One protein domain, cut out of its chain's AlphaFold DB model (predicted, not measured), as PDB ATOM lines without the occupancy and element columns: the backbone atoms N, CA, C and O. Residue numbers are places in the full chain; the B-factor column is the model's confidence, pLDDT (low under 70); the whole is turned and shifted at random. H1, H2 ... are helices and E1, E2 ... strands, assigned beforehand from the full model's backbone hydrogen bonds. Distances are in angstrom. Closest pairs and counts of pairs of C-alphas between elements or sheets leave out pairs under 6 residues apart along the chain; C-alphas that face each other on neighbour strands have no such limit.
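What this domain is: This is residues 2 to 114 of the 321 residues of a protein of Anoxybacillus sp. BCO1 (UniProt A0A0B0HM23). A small two-stranded antiparallel sheet, E1 and E3, has the long helix H3 packed along E3 on one side, while E2 and H1 lie farther off on the other side; the long unnamed stretch of residues 7 to 26 winds through the middle and pairs briefly with E3 and E2. H2 follows at the far end of E3, the short H4 packs on H3, and residues 106 to 111 of the closing tail stick out. The printed part has 113 residues with four named helices and three named strands, in the order E1, E2, H1, E3, H2, H3, H4; the class is mixed, helices and strands, with under half of the residues in named elements. The whole is compact, with a radius of gyration of the C-alphas of 13.9 A and spans of 41 by 35 by 23 A.

How they stand to each other: E1, residues 3 to 6, is the antiparallel neighbour of E3, residues 52 to 56, at 141 degrees between their directions; N 3 and O 55 are 2.8 A apart and N 53 and O 5 are 2.7 A apart, both within hydrogen-bond range. Residues 15 to 16 make a short antiparallel pairing with residues 55 to 56 of E3. E2, residues 27 to 29, pairs with no named strand, but residues 20 to 21 make a short antiparallel pairing with it. E2 and H1, residues 37 to 46, are near each other, with 6 pairs of C-alphas within 10 A. H2, residues 59 to 67, comes closest to E3 at the C-alphas of Val 56 and Leu 62, 6.2 A apart. H3, residues 74 to 87, comes closest to E3 at the C-alphas of Pro 52 and Val 83, 5.8 A apart. H3 and H4, residues 97 to 100, touch, the closest C-alphas being those of Lys 81 and Val 97, 5.9 A apart. H1 and H3 are apart, and so are H1 and H2. In H1, H2 and H3 every O i to N i+4 pair is within hydrogen-bond range; H4 is too short for such a pair, and its one O i to N i+3 pair is within range.

Where its parts are: E1 begins with C-alpha 3 at (197.716, 165.686, 154.695). From first to last C-alpha, H1 is 14.6 A long, E3 13.3 A, H2 12.0 A and H3 19.6 A. H3 begins with C-alpha 74 at (205.327, 157.553, 144.833), and H4 ends with C-alpha 100 at (212.847, 159.301, 157.358).

The domain as a whole: The C-alphas of Tyr 8 and Glu 110, 41.2 A apart, are the two farthest apart. The printed part has no cut. The link from E1 to E2, 20 residues, is long. Residues 106 to 111 stand free. The mean pLDDT of the printed part is 82.3; residues 92 to 95, 98 to 100 and 102 to 114 are under 70.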
ATOM      1  N   PHE A   2     197.086 160.926 153.564       92.75
ATOM      2  CA  PHE A   2     197.830 161.861 154.406       92.75
ATOM      3  C   PHE A   2     197.585 163.318 153.987       92.75
ATOM      4  O   PHE A   2     197.169 163.593 152.863       92.75
ATOM      5  N   GLN A   3     197.844 164.247 154.900       96.44
ATOM      6  CA  GLN A   3     197.716 165.686 154.695       96.44
ATOM      7  C   GLN A   3     199.095 166.341 154.755       96.44
ATOM      8  O   GLN A   3     199.951 165.922 155.536       96.44
ATOM      9  N   LYS A   4     199.291 167.389 153.951       96.62
ATOM     10  CA  LYS A   4     200.423 168.309 154.079       96.62
ATOM     11  C   LYS A   4     199.965 169.496 154.918       96.62
ATOM     12  O   LYS A   4     198.977 170.128 154.554       96.62
ATOM     13  N   LYS A   5     200.663 169.778 156.012       96.88
ATOM     14  CA  LYS A   5     200.410 170.935 156.877       96.88
ATOM     15  C   LYS A   5     201.680 171.740 157.070       96.88
ATOM     16  O   LYS A   5     202.761 171.167 157.085       96.88
ATOM     17  N   GLN A   6     201.555 173.043 157.250       96.56
ATOM     18  CA  GLN A   6     202.643 173.903 157.710       96.56
ATOM     19  C   GLN A   6     202.658 173.981 159.242       96.56
ATOM     20  O   GLN A   6     201.661 173.678 159.902       96.56
ATOM     21  N   THR A   7     203.767 174.424 159.836       94.88
ATOM     22  CA  THR A   7     203.934 174.561 161.296       94.88
ATOM     23  C   THR A   7     202.791 175.315 161.971       94.88
ATOM     24  O   THR A   7     202.350 174.945 163.064       94.88
ATOM     25  N   TYR A   8     202.284 176.382 161.342       94.44
ATOM     26  CA  TYR A   8     201.172 177.160 161.895       94.44
ATOM     27  C   TYR A   8     199.817 176.428 161.839       94.44
ATOM     28  O   TYR A   8     198.917 176.800 162.592       94.44
ATOM     29  N   GLU A   9     199.678 175.393 161.006       97.31
ATOM     30  CA  GLU A   9     198.446 174.612 160.782       97.31
ATOM     31  C   GLU A   9     198.352 173.361 161.668       97.31
ATOM     32  O   GLU A   9     197.300 172.717 161.714       97.31
ATOM     33  N   LEU A  10     199.438 173.002 162.359       97.06
ATOM     34  CA  LEU A  10     199.458 171.863 163.274       97.06
ATOM     35  C   LEU A  10     198.474 172.074 164.430       97.06
ATOM     36  O   LEU A  10     198.497 173.112 165.104       97.06
ATOM     37  N   VAL A  11     197.656 171.054 164.686       96.50
ATOM     38  CA  VAL A  11     196.671 171.033 165.777       96.50
ATOM     39  C   VAL A  11     196.846 169.798 166.664       96.50
ATOM     40  O   VAL A  11     197.306 168.756 166.184       96.50
ATOM     41  N   PRO A  12     196.483 169.876 167.961       96.25
ATOM     42  CA  PRO A  12     196.527 168.713 168.838       96.25
ATOM     43  C   PRO A  12     195.738 167.542 168.247       96.25
ATOM     44  O   PRO A  12     194.593 167.698 167.825       96.25
ATOM     45  N   GLY A  13     196.352 166.361 168.234       94.19
ATOM     46  CA  GLY A  13     195.774 165.151 167.654       94.19
ATOM     47  C   GLY A  13     196.247 164.814 166.242       94.19
ATOM     48  O   GLY A  13     196.047 163.670 165.838       94.19
ATOM     49  N   ASP A  14     196.920 165.733 165.541       97.12
ATOM     50  CA  ASP A  14     197.680 165.386 164.337       97.12
ATOM     51  C   ASP A  14     198.720 164.304 164.667       97.12
ATOM     52  O   ASP A  14     199.343 164.332 165.727       97.12
ATOM     53  N   ILE A  15     198.911 163.345 163.767       96.00
ATOM     54  CA  ILE A  15     199.872 162.250 163.910       96.00
ATOM     55  C   ILE A  15     200.906 162.377 162.802       96.00
ATOM     56  O   ILE A  15     200.558 162.324 161.622       96.00
ATOM     57  N   LEU A  16     202.172 162.530 163.180       94.94
ATOM     58  CA  LEU A  16     203.269 162.747 162.242       94.94
ATOM     59  C   LEU A  16     203.660 161.449 161.517       94.94
ATOM     60  O   LEU A  16     203.836 160.416 162.152       94.94
ATOM     61  N   LEU A  17     203.834 161.486 160.195       93.75
ATOM     62  CA  LEU A  17     204.159 160.297 159.386       93.75
ATOM     63  C   LEU A  17     205.656 160.076 159.148       93.75
ATOM     64  O   LEU A  17     206.047 159.112 158.499       93.75
ATOM     65  N   HIS A  18     206.499 160.954 159.672       90.88
ATOM     66  CA  HIS A  18     207.950 160.877 159.556       90.88
ATOM     67  C   HIS A  18     208.605 161.336 160.865       90.88
ATOM     68  O   HIS A  18     207.943 162.000 161.662       90.88
ATOM     69  N   PRO A  19     209.873 160.996 161.142       88.38
ATOM     70  CA  PRO A  19     210.583 161.603 162.260       88.38
ATOM     71  C   PRO A  19     210.840 163.097 162.007       88.38
ATOM     72  O   PRO A  19     210.807 163.584 160.874       88.38
ATOM     73  N   LEU A  20     211.112 163.827 163.081       87.88
ATOM     74  CA  LEU A  20     211.589 165.205 163.040       87.88
ATOM     75  C   LEU A  20     212.917 165.268 163.788       87.88
ATOM     76  O   LEU A  20     213.004 164.744 164.898       87.88
ATOM     77  N   TYR A  21     213.920 165.907 163.199       85.44
ATOM     78  CA  TYR A  21     215.258 166.063 163.777       85.44
ATOM     79  C   TYR A  21     215.522 167.529 164.094       85.44
ATOM     80  O   TYR A  21     215.016 168.407 163.402       85.44
ATOM     81  N   ARG A  22     216.301 167.786 165.138       81.44
ATOM     82  CA  ARG A  22     216.772 169.115 165.521       81.44
ATOM     83  C   ARG A  22     217.847 169.621 164.542       81.44
ATOM     84  O   ARG A  22     218.422 168.819 163.802       81.44
ATOM     85  N   PRO A  23     218.190 170.923 164.570       75.75
ATOM     86  CA  PRO A  23     219.281 171.476 163.762       75.75
ATOM     87  C   PRO A  23     220.655 170.826 163.968       75.75
ATOM     88  O   PRO A  23     221.448 170.802 163.029       75.75
ATOM     89  N   ASP A  24     220.914 170.271 165.158       77.12
ATOM     90  CA  ASP A  24     222.110 169.474 165.468       77.12
ATOM     91  C   ASP A  24     222.003 168.003 165.053       77.12
ATOM     92  O   ASP A  24     222.853 167.208 165.423       77.12
ATOM     93  N   GLY A  25     220.962 167.614 164.317       77.19
ATOM     94  CA  GLY A  25     220.795 166.263 163.789       77.19
ATOM     95  C   GLY A  25     220.242 165.230 164.775       77.19
ATOM     96  O   GLY A  25     219.958 164.097 164.391       77.19
ATOM     97  N   LEU A  26     220.025 165.614 166.032       83.69
ATOM     98  CA  LEU A  26     219.454 164.737 167.052       83.69
ATOM     99  C   LEU A  26     217.931 164.606 166.908       83.69
ATOM    100  O   LEU A  26     217.257 165.482 166.365       83.69
ATOM    101  N   LEU A  27     217.361 163.486 167.361       85.69
ATOM    102  CA  LEU A  27     215.935 163.208 167.190       85.69
ATOM    103  C   LEU A  27     215.100 164.162 168.050       85.69
ATOM    104  O   LEU A  27     215.383 164.361 169.230       85.69
ATOM    105  N   PHE A  28     214.043 164.723 167.469       86.94
ATOM    106  CA  PHE A  28     213.139 165.642 168.155       86.94
ATOM    107  C   PHE A  28     211.736 165.068 168.349       86.94
ATOM    108  O   PHE A  28     211.210 165.094 169.457       86.94
ATOM    109  N   VAL A  29     211.132 164.518 167.291       87.00
ATOM    110  CA  VAL A  29     209.806 163.880 167.350       87.00
ATOM    111  C   VAL A  29     209.869 162.533 166.645       87.00
ATOM    112  O   VAL A  29     210.366 162.435 165.523       87.00
ATOM    113  N   GLN A  30     209.360 161.486 167.299       84.62
ATOM    114  CA  GLN A  30     209.293 160.152 166.707       84.62
ATOM    115  C   GLN A  30     208.264 160.093 165.575       84.62
ATOM    116  O   GLN A  30     207.202 160.718 165.626       84.62
ATOM    117  N   LYS A  31     208.554 159.254 164.579       87.38
ATOM    118  CA  LYS A  31     207.577 158.846 163.568       87.38
ATOM    119  C   LYS A  31     206.340 158.241 164.247       87.38
ATOM    120  O   LYS A  31     206.463 157.500 165.219       87.38
ATOM    121  N   HIS A  32     205.160 158.555 163.719       90.81
ATOM    122  CA  HIS A  32     203.842 158.155 164.230       90.81
ATOM    123  C   HIS A  32     203.466 158.756 165.589       90.81
ATOM    124  O   HIS A  32     202.507 158.313 166.224       90.81
ATOM    125  N   LYS A  33     204.164 159.804 166.042       88.88
ATOM    126  CA  LYS A  33     203.768 160.521 167.251       88.88
ATOM    127  C   LYS A  33     202.505 161.343 167.007       88.88
ATOM    128  O   LYS A  33     202.485 162.251 166.176       88.88
ATOM    129  N   LYS A  34     201.477 161.076 167.814       92.31
ATOM    130  CA  LYS A  34     200.349 161.981 168.038       92.31
ATOM    131  C   LYS A  34     200.794 163.237 168.795       92.31
ATOM    132  O   LYS A  34     201.264 163.160 169.933       92.31
ATOM    133  N   LEU A  35     200.629 164.394 168.167       92.38
ATOM    134  CA  LEU A  35     201.076 165.685 168.666       92.38
ATOM    135  C   LEU A  35     200.144 166.200 169.771       92.38
ATOM    136  O   LEU A  35     198.926 166.295 169.593       92.38
ATOM    137  N   SER A  36     200.728 166.546 170.918       89.06
ATOM    138  CA  SER A  36     200.055 167.286 171.987       89.06
ATOM    139  C   SER A  36     200.255 168.792 171.805       89.06
ATOM    140  O   SER A  36     201.123 169.227 171.049       89.06
ATOM    141  N   GLU A  37     199.485 169.598 172.534       87.00
ATOM    142  CA  GLU A  37     199.643 171.058 172.534       87.00
ATOM    143  C   GLU A  37     201.067 171.490 172.916       87.00
ATOM    144  O   GLU A  37     201.666 172.317 172.231       87.00
ATOM    145  N   SER A  38     201.651 170.853 173.938       79.94
ATOM    146  CA  SER A  38     203.037 171.105 174.350       79.94
ATOM    147  C   SER A  38     204.039 170.776 173.239       79.94
ATOM    148  O   SER A  38     204.899 171.599 172.929       79.94
ATOM    149  N   VAL A  39     203.911 169.626 172.566       84.62
ATOM    150  CA  VAL A  39     204.820 169.265 171.460       84.62
ATOM    151  C   VAL A  39     204.712 170.276 170.317       84.62
ATOM    152  O   VAL A  39     205.730 170.731 169.802       84.62
ATOM    153  N   ILE A  40     203.496 170.695 169.958       90.12
ATOM    154  CA  ILE A  40     203.272 171.707 168.913       90.12
ATOM    155  C   ILE A  40     203.897 173.050 169.304       90.12
ATOM    156  O   ILE A  40     204.484 173.716 168.451       90.12
ATOM    157  N   ALA A  41     203.808 173.450 170.575       84.50
ATOM    158  CA  ALA A  41     204.452 174.666 171.062       84.50
ATOM    159  C   ALA A  41     205.982 174.607 170.902       84.50
ATOM    160  O   ALA A  41     206.580 175.586 170.455       84.50
ATOM    161  N   HIS A  42     206.612 173.464 171.189       80.56
ATOM    162  CA  HIS A  42     208.053 173.282 170.986       80.56
ATOM    163  C   HIS A  42     208.433 173.253 169.501       80.56
ATOM    164  O   HIS A  42     209.389 173.919 169.108       80.56
ATOM    165  N   ILE A  43     207.645 172.580 168.652       87.31
ATOM    166  CA  ILE A  43     207.828 172.616 167.193       87.31
ATOM    167  C   ILE A  43     207.784 174.066 166.685       87.31
ATOM    168  O   ILE A  43     208.682 174.490 165.964       87.31
ATOM    169  N   LYS A  44     206.798 174.865 167.114       87.12
ATOM    170  CA  LYS A  44     206.664 176.281 166.723       87.12
ATOM    171  C   LYS A  44     207.820 177.173 167.196       87.12
ATOM    172  O   LYS A  44     208.008 178.240 166.618       87.12
ATOM    173  N   LYS A  45     208.561 176.774 168.237       80.31
ATOM    174  CA  LYS A  45     209.769 177.477 168.704       80.31
ATOM    175  C   LYS A  45     211.005 177.125 167.868       80.31
ATOM    176  O   LYS A  45     211.839 177.997 167.661       80.31
ATOM    177  N   GLN A  46     211.127 175.874 167.417       78.81
ATOM    178  CA  GLN A  46     212.336 175.369 166.749       78.81
ATOM    179  C   GLN A  46     212.270 175.417 165.215       78.81
ATOM    180  O   GLN A  46     213.313 175.456 164.567       78.81
ATOM    181  N   PHE A  47     211.070 175.429 164.628       84.44
ATOM    182  CA  PHE A  47     210.873 175.358 163.178       84.44
ATOM    183  C   PHE A  47     210.235 176.639 162.615       84.44
ATOM    184  O   PHE A  47     209.384 177.245 163.275       84.44
ATOM    185  N   PRO A  48     210.590 177.042 161.378       87.94
ATOM    186  CA  PRO A  48     209.930 178.136 160.665       87.94
ATOM    187  C   PRO A  48     208.415 177.944 160.589       87.94
ATOM    188  O   PRO A  48     207.930 176.814 160.569       87.94
ATOM    189  N   LYS A  49     207.644 179.035 160.501       90.25
ATOM    190  CA  LYS A  49     206.168 178.966 160.470       90.25
ATOM    191  C   LYS A  49     205.627 178.154 159.289       90.25
ATOM    192  O   LYS A  49     204.569 177.547 159.413       90.25
ATOM    193  N   ASP A  50     206.348 178.158 158.181       92.31
ATOM    194  CA  ASP A  50     206.005 177.553 156.899       92.31
ATOM    195  C   ASP A  50     206.655 176.180 156.660       92.31
ATOM    196  O   ASP A  50     206.500 175.596 155.587       92.31
ATOM    197  N   PHE A  51     207.344 175.623 157.662       92.81
ATOM    198  CA  PHE A  51     207.939 174.294 157.547       92.81
ATOM    199  C   PHE A  51     206.854 173.219 157.323       92.81
ATOM    200  O   PHE A  51     205.865 173.188 158.063       92.81
ATOM    201  N   PRO A  52     207.004 172.335 156.319       95.12
ATOM    202  CA  PRO A  52     205.992 171.343 155.972       95.12
ATOM    203  C   PRO A  52     206.082 170.070 156.824       95.12
ATOM    204  O   PRO A  52     207.156 169.547 157.105       95.12
ATOM    205  N   PHE A  53     204.922 169.500 157.132       96.25
ATOM    206  CA  PHE A  53     204.739 168.239 157.843       96.25
ATOM    207  C   PHE A  53     203.773 167.340 157.076       96.25
ATOM    208  O   PHE A  53     202.770 167.814 156.533       96.25
ATOM    209  N   LEU A  54     204.041 166.032 157.075       97.19
ATOM    210  CA  LEU A  54     203.080 165.029 156.611       97.19
ATOM    211  C   LEU A  54     202.388 164.405 157.816       97.19
ATOM    212  O   LEU A  54     203.043 163.807 158.670       97.19
ATOM    213  N   VAL A  55     201.065 164.534 157.874       97.44
ATOM    214  CA  VAL A  55     200.275 164.070 159.017       97.44
ATOM    215  C   VAL A  55     199.039 163.284 158.597       97.44
ATOM    216  O   VAL A  55     198.528 163.423 157.485       97.44
ATOM    217  N   VAL A  56     198.513 162.490 159.522       97.31
ATOM    218  CA  VAL A  56     197.121 162.020 159.521       97.31
ATOM    219  C   VAL A  56     196.398 162.564 160.747       97.31
ATOM    220  O   VAL A  56     197.029 162.914 161.738       97.31
ATOM    221  N   SER A  57     195.072 162.660 160.695       94.94
ATOM    222  CA  SER A  57     194.275 163.302 161.752       94.94
ATOM    223  C   SER A  57     193.652 162.312 162.742       94.94
ATOM    224  O   SER A  57     192.948 162.728 163.660       94.94
ATOM    225  N   SER A  58     193.851 161.001 162.561       94.31
ATOM    226  CA  SER A  58     193.335 159.983 163.480       94.31
ATOM    227  C   SER A  58     194.138 158.683 163.447       94.31
ATOM    228  O   SER A  58     194.768 158.351 162.445       94.31
ATOM    229  N   GLU A  59     194.051 157.909 164.532       93.25
ATOM    230  CA  GLU A  59     194.654 156.570 164.633       93.25
ATOM    231  C   GLU A  59     194.126 155.617 163.552       93.25
ATOM    232  O   GLU A  59     194.872 154.812 163.010       93.25
ATOM    233  N   GLN A  60     192.847 155.745 163.180       94.62
ATOM    234  CA  GLN A  60     192.270 154.961 162.087       94.62
ATOM    235  C   GLN A  60     192.956 155.284 160.755       94.62
ATOM    236  O   GLN A  60     193.321 154.376 160.014       94.62
ATOM    237  N   GLN A  61     193.186 156.569 160.467       96.00
ATOM    238  CA  GLN A  61     193.901 156.977 159.259       96.00
ATOM    239  C   GLN A  61     195.368 156.537 159.277       96.00
ATOM    240  O   GLN A  61     195.890 156.193 158.219       96.00
ATOM    241  N   LEU A  62     196.022 156.526 160.445       94.38
ATOM    242  CA  LEU A  62     197.369 155.967 160.594       94.38
ATOM    243  C   LEU A  62     197.371 154.466 160.293       94.38
ATOM    244  O   LEU A  62     198.197 153.990 159.520       94.38
ATOM    245  N   HIS A  63     196.430 153.725 160.875       92.06
ATOM    246  CA  HIS A  63     196.293 152.295 160.638       92.06
ATOM    247  C   HIS A  63     196.061 151.994 159.153       92.06
ATOM    248  O   HIS A  63     196.718 151.117 158.598       92.06
ATOM    249  N   ASP A  64     195.174 152.737 158.488       93.62
ATOM    250  CA  ASP A  64     194.924 152.583 157.054       93.62
ATOM    251  C   ASP A  64     196.168 152.944 156.222       93.62
ATOM    252  O   ASP A  64     196.520 152.201 155.309       93.62
ATOM    253  N   PHE A  65     196.886 154.016 156.583       93.19
ATOM    254  CA  PHE A  65     198.148 154.412 155.947       93.19
ATOM    255  C   PHE A  65     199.202 153.296 156.004       93.19
ATOM    256  O   PHE A  65     199.824 152.987 154.986       93.19
ATOM    257  N   ILE A  66     199.372 152.664 157.171       88.69
ATOM    258  CA  ILE A  66     200.330 151.568 157.370       88.69
ATOM    259  C   ILE A  66     199.858 150.294 156.658       88.69
ATOM    260  O   ILE A  66     200.631 149.689 155.918       88.69
ATOM    261  N   ARG A  67     198.593 149.892 156.851       90.56
ATOM    262  CA  ARG A  67     198.014 148.664 156.274       90.56
ATOM    263  C   ARG A  67     198.088 148.660 154.751       90.56
ATOM    264  O   ARG A  67     198.371 147.630 154.152       90.56
ATOM    265  N   GLU A  68     197.809 149.802 154.134       92.50
ATOM    266  CA  GLU A  68     197.816 149.964 152.680       92.50
ATOM    267  C   GLU A  68     199.202 150.302 152.128       92.50
ATOM    268  O   GLU A  68     199.320 150.552 150.934       92.50
ATOM    269  N   LYS A  69     200.240 150.321 152.978       88.69
ATOM    270  CA  LYS A  69     201.616 150.643 152.590       88.69
ATOM    271  C   LYS A  69     201.716 151.973 151.839       88.69
ATOM    272  O   LYS A  69     202.514 152.133 150.921       88.69
ATOM    273  N   GLN A  70     200.926 152.967 152.254       90.31
ATOM    274  CA  GLN A  70     200.899 154.279 151.596       90.31
ATOM    275  C   GLN A  70     202.262 154.992 151.656       90.31
ATOM    276  O   GLN A  70     202.501 155.892 150.855       90.31
ATOM    277  N   TYR A  71     203.158 154.584 152.560       85.94
ATOM    278  CA  TYR A  71     204.546 155.047 152.623       85.94
ATOM    279  C   TYR A  71     205.413 154.584 151.437       85.94
ATOM    280  O   TYR A  71     206.375 155.264 151.099       85.94
ATOM    281  N   GLU A  72     205.050 153.489 150.760       86.50
ATOM    282  CA  GLU A  72     205.721 152.993 149.545       86.50
ATOM    283  C   GLU A  72     205.209 153.705 148.279       86.50
ATOM    284  O   GLU A  72     205.772 153.572 147.193       86.50
ATOM    285  N   HIS A  73     204.121 154.477 148.383       90.50
ATOM    286  CA  HIS A  73     203.538 155.151 147.229       90.50
ATOM    287  C   HIS A  73     204.418 156.315 146.763       90.50
ATOM    288  O   HIS A  73     204.846 157.157 147.553       90.50
ATOM    289  N   HIS A  74     204.567 156.455 145.443       88.19
ATOM    290  CA  HIS A  74     205.327 157.553 144.833       88.19
ATOM    291  C   HIS A  74     204.837 158.947 145.276       88.19
ATOM    292  O   HIS A  74     205.634 159.859 145.475       88.19
ATOM    293  N   SER A  75     203.530 159.115 145.512       92.25
ATOM    294  CA  SER A  75     202.971 160.380 146.005       92.25
ATOM    295  C   SER A  75     203.441 160.743 147.418       92.25
ATOM    296  O   SER A  75     203.619 161.928 147.710       92.25
ATOM    297  N   PHE A  76     203.650 159.752 148.290       92.62
ATOM    298  CA  PHE A  76     204.228 159.966 149.612       92.62
ATOM    299  C   PHE A  76     205.730 160.228 149.513       92.62
ATOM    300  O   PHE A  76     206.198 161.176 150.135       92.62
ATOM    301  N   TYR A  77     206.456 159.479 148.675       89.25
ATOM    302  CA  TYR A  77     207.878 159.721 148.408       89.25
ATOM    303  C   TYR A  77     208.144 161.174 147.985       89.25
ATOM    304  O   TYR A  77     208.961 161.851 148.602       89.25
ATOM    305  N   GLU A  78     207.413 161.693 146.993       91.69
ATOM    306  CA  GLU A  78     207.583 163.076 146.521       91.69
ATOM    307  C   GLU A  78     207.228 164.108 147.602       91.69
ATOM    308  O   GLU A  78     207.899 165.129 147.763       91.69
ATOM    309  N   ALA A  79     206.189 163.834 148.395       93.00
ATOM    310  CA  ALA A  79     205.830 164.672 149.532       93.00
ATOM    311  C   ALA A  79     206.924 164.683 150.612       93.00
ATOM    312  O   ALA A  79     207.249 165.744 151.141       93.00
ATOM    313  N   LEU A  80     207.494 163.520 150.923       91.44
ATOM    314  CA  LEU A  80     208.533 163.343 151.929       91.44
ATOM    315  C   LEU A  80     209.850 163.971 151.476       91.44
ATOM    316  O   LEU A  80     210.487 164.680 152.246       91.44
ATOM    317  N   LYS A  81     210.215 163.788 150.205       88.50
ATOM    318  CA  LYS A  81     211.368 164.431 149.574       88.50
ATOM    319  C   LYS A  81     211.289 165.952 149.680       88.50
ATOM    320  O   LYS A  81     212.267 166.572 150.072       88.50
ATOM    321  N   GLN A  82     210.116 166.542 149.440       91.12
ATOM    322  CA  GLN A  82     209.908 167.980 149.622       91.12
ATOM    323  C   GLN A  82     210.153 168.428 151.075       91.12
ATOM    324  O   GLN A  82     210.793 169.455 151.295       91.12
ATOM    325  N   VAL A  83     209.668 167.664 152.064       90.62
ATOM    326  CA  VAL A  83     209.938 167.939 153.487       90.62
ATOM    327  C   VAL A  83     211.437 167.864 153.771       90.62
ATOM    328  O   VAL A  83     211.984 168.776 154.383       90.62
ATOM    329  N   VAL A  84     212.109 166.814 153.294       86.25
ATOM    330  CA  VAL A  84     213.554 166.614 153.467       86.25
ATOM    331  C   VAL A  84     214.351 167.749 152.819       86.25
ATOM    332  O   VAL A  84     215.232 168.310 153.461       86.25
ATOM    333  N   ASP A  85     214.030 168.148 151.591       85.94
ATOM    334  CA  ASP A  85     214.746 169.209 150.876       85.94
ATOM    335  C   ASP A  85     214.586 170.581 151.540       85.94
ATOM    336  O   ASP A  85     215.543 171.354 151.589       85.94
ATOM    337  N   ILE A  86     213.407 170.877 152.096       87.50
ATOM    338  CA  ILE A  86     213.195 172.086 152.901       87.50
ATOM    339  C   ILE A  86     213.964 171.978 154.215       87.50
ATOM    340  O   ILE A  86     214.650 172.913 154.613       87.50
ATOM    341  N   HIS A  87     213.917 170.824 154.875       85.69
ATOM    342  CA  HIS A  87     214.575 170.640 156.158       85.69
ATOM    343  C   HIS A  87     216.102 170.733 156.072       85.69
ATOM    344  O   HIS A  87     216.704 171.346 156.951       85.69
ATOM    345  N   ARG A  88     216.713 170.287 154.964       82.31
ATOM    346  CA  ARG A  88     218.146 170.474 154.657       82.31
ATOM    347  C   ARG A  88     218.592 171.935 154.660       82.31
ATOM    348  O   ARG A  88     219.776 172.200 154.811       82.31
ATOM    349  N   GLN A  89     217.674 172.885 154.485       80.88
ATOM    350  CA  GLN A  89     217.999 174.313 154.531       80.88
ATOM    351  C   GLN A  89     218.201 174.819 155.966       80.88
ATOM    352  O   GLN A  89     218.819 175.864 156.160       80.88
ATOM    353  N   TYR A  90     217.686 174.094 156.964       73.31
ATOM    354  CA  TYR A  90     217.657 174.509 158.370       73.31
ATOM    355  C   TYR A  90     218.517 173.645 159.287       73.31
ATOM    356  O   TYR A  90     218.722 174.005 160.446       73.31
ATOM    357  N   ILE A  91     219.013 172.516 158.790       72.69
ATOM    358  CA  ILE A  91     219.850 171.604 159.562       72.69
ATOM    359  C   ILE A  91     221.192 171.436 158.876       72.69
ATOM    360  O   ILE A  91     221.277 171.402 157.650       72.69
ATOM    361  N   GLN A  92     222.242 171.266 159.671       57.59
ATOM    362  CA  GLN A  92     223.582 170.980 159.149       57.59
ATOM    363  C   GLN A  92     223.755 169.484 158.798       57.59
ATOM    364  O   GLN A  92     224.868 169.021 158.568       57.59
ATOM    365  N   MET A  93     222.629 168.757 158.706       59.94
ATOM    366  CA  MET A  93     222.502 167.320 158.473       59.94
ATOM    367  C   MET A  93     222.223 166.969 157.005       59.94
ATOM    368  O   MET A  93     221.231 167.463 156.460       59.94
ATOM    369  N   PRO A  94     222.970 166.043 156.362       57.91
ATOM    370  CA  PRO A  94     222.548 165.396 155.132       57.91
ATOM    371  C   PRO A  94     221.437 164.390 155.466       57.91
ATOM    372  O   PRO A  94     221.606 163.181 155.363       57.91
ATOM    373  N   ILE A  95     220.268 164.889 155.874       64.88
ATOM    374  CA  ILE A  95     219.062 164.062 155.944       64.88
ATOM    375  C   ILE A  95     218.753 163.513 154.565       64.88
ATOM    376  O   ILE A  95     218.900 164.194 153.546       64.88
ATOM    377  N   THR A  96     218.274 162.284 154.534       70.44
ATOM    378  CA  THR A  96     217.822 161.622 153.319       70.44
ATOM    379  C   THR A  96     216.399 161.126 153.521       70.44
ATOM    380  O   THR A  96     215.917 161.001 154.650       70.44
ATOM    381  N   VAL A  97     215.709 160.839 152.418       70.81
ATOM    382  CA  VAL A  97     214.385 160.206 152.476       70.81
ATOM    383  C   VAL A  97     214.478 158.856 153.199       70.81
ATOM    384  O   VAL A  97     213.590 158.525 153.974       70.81
ATOM    385  N   GLN A  98     215.595 158.141 153.041       69.88
ATOM    386  CA  GLN A  98     215.868 156.859 153.693       69.88
ATOM    387  C   GLN A  98     215.994 156.980 155.216       69.88
ATOM    388  O   GLN A  98     215.565 156.087 155.937       69.88
ATOM    389  N   LEU A  99     216.532 158.092 155.728       65.94
ATOM    390  CA  LEU A  99     216.567 158.335 157.172       65.94
ATOM    391  C   LEU A  99     215.147 158.484 157.751       65.94
ATOM    392  O   LEU A  99     214.876 158.074 158.878       65.94
ATOM    393  N   TYR A 100     214.238 159.067 156.969       67.19
ATOM    394  CA  TYR A 100     212.847 159.301 157.358       67.19
ATOM    395  C   TYR A 100     211.980 158.046 157.180       67.19
ATOM    396  O   TYR A 100     211.049 157.813 157.956       67.19
ATOM    397  N   GLU A 101     212.293 157.250 156.162       77.69
ATOM    398  CA  GLU A 101     211.602 156.023 155.791       77.69
ATOM    399  C   GLU A 101     212.620 154.981 155.279       77.69
ATOM    400  O   GLU A 101     212.930 154.943 154.083       77.69
ATOM    401  N   PRO A 102     213.144 154.125 156.180       64.44
ATOM    402  CA  PRO A 102     214.150 153.117 155.837       64.44
ATOM    403  C   PRO A 102     213.691 152.092 154.794       64.44
ATOM    404  O   PRO A 102     214.529 151.480 154.142       64.44
ATOM    405  N   SER A 103     212.378 151.908 154.613       63.53
ATOM    406  CA  SER A 103     211.805 150.951 153.656       63.53
ATOM    407  C   SER A 103     211.974 151.347 152.178       63.53
ATOM    408  O   SER A 103     211.746 150.521 151.299       63.53
ATOM    409  N   LEU A 104     212.403 152.579 151.878       61.25
ATOM    410  CA  LEU A 104     212.520 153.120 150.512       61.25
ATOM    411  C   LEU A 104     213.911 152.905 149.862       61.25
ATOM    412  O   LEU A 104     214.382 153.758 149.105       61.25
ATOM    413  N   THR A 105     214.605 151.803 150.162       52.09
ATOM    414  CA  THR A 105     215.907 151.450 149.551       52.09
ATOM    415  C   THR A 105     215.754 150.753 148.191       52.09
ATOM    416  O   THR A 105     214.877 149.913 148.027       52.09
ATOM    417  N   GLU A 106     216.637 151.058 147.226       44.06
ATOM    418  CA  GLU A 106     216.665 150.430 145.883       44.06
ATOM    419  C   GLU A 106     217.340 149.039 145.850       44.06
ATOM    420  O   GLU A 106     217.201 148.324 144.860       44.06
ATOM    421  N   GLU A 107     218.042 148.621 146.910       40.12
ATOM    422  CA  GLU A 107     218.670 147.293 147.002       40.12
ATOM    423  C   GLU A 107     217.845 146.328 147.866       40.12
ATOM    424  O   GLU A 107     217.427 146.669 148.976       40.12
ATOM    425  N   GLU A 108     217.660 145.098 147.369       36.69
ATOM    426  CA  GLU A 108     217.149 143.946 148.122       36.69
ATOM    427  C   GLU A 108     218.143 143.569 149.234       36.69
ATOM    428  O   GLU A 108     218.928 142.629 149.121       36.69
ATOM    429  N   VAL A 109     218.128 144.318 150.336       36.38
ATOM    430  CA  VAL A 109     218.779 143.886 151.570       36.38
ATOM    431  C   VAL A 109     217.843 142.892 152.240       36.38
ATOM    432  O   VAL A 109     216.795 143.237 152.787       36.38
ATOM    433  N   GLU A 110     218.234 141.627 152.156       32.59
ATOM    434  CA  GLU A 110     217.622 140.458 152.775       32.59
ATOM    435  C   GLU A 110     217.641 140.591 154.315       32.59
ATOM    436  O   GLU A 110     218.459 139.981 154.991       32.59
ATOM    437  N   THR A 111     216.822 141.488 154.888       34.78
ATOM    438  CA  THR A 111     216.412 141.573 156.312       34.78
ATOM    439  C   THR A 111     215.507 142.795 156.552       34.78
ATOM    440  O   THR A 111     215.838 143.728 157.283       34.78
ATOM    441  N   THR A 112     214.300 142.772 155.985       39.12
ATOM    442  CA  THR A 112     213.277 143.829 156.140       39.12
ATOM    443  C   THR A 112     212.958 144.156 157.612       39.12
ATOM    444  O   THR A 112     212.668 145.297 157.939       39.12
ATOM    445  N   PHE A 113     213.110 143.194 158.534       36.66
ATOM    446  CA  PHE A 113     212.878 143.403 159.973       36.66
ATOM    447  C   PHE A 113     214.005 144.167 160.700       36.66
ATOM    448  O   PHE A 113     213.750 144.819 161.708       36.66
ATOM    449  N   LEU A 114     215.257 144.099 160.222       36.41
ATOM    450  CA  LEU A 114     216.393 144.773 160.875       36.41
ATOM    451  C   LEU A 114     216.568 146.217 160.382       36.41
ATOM    452  O   LEU A 114     216.968 147.075 161.165       36.41
TER     453      LEU A 114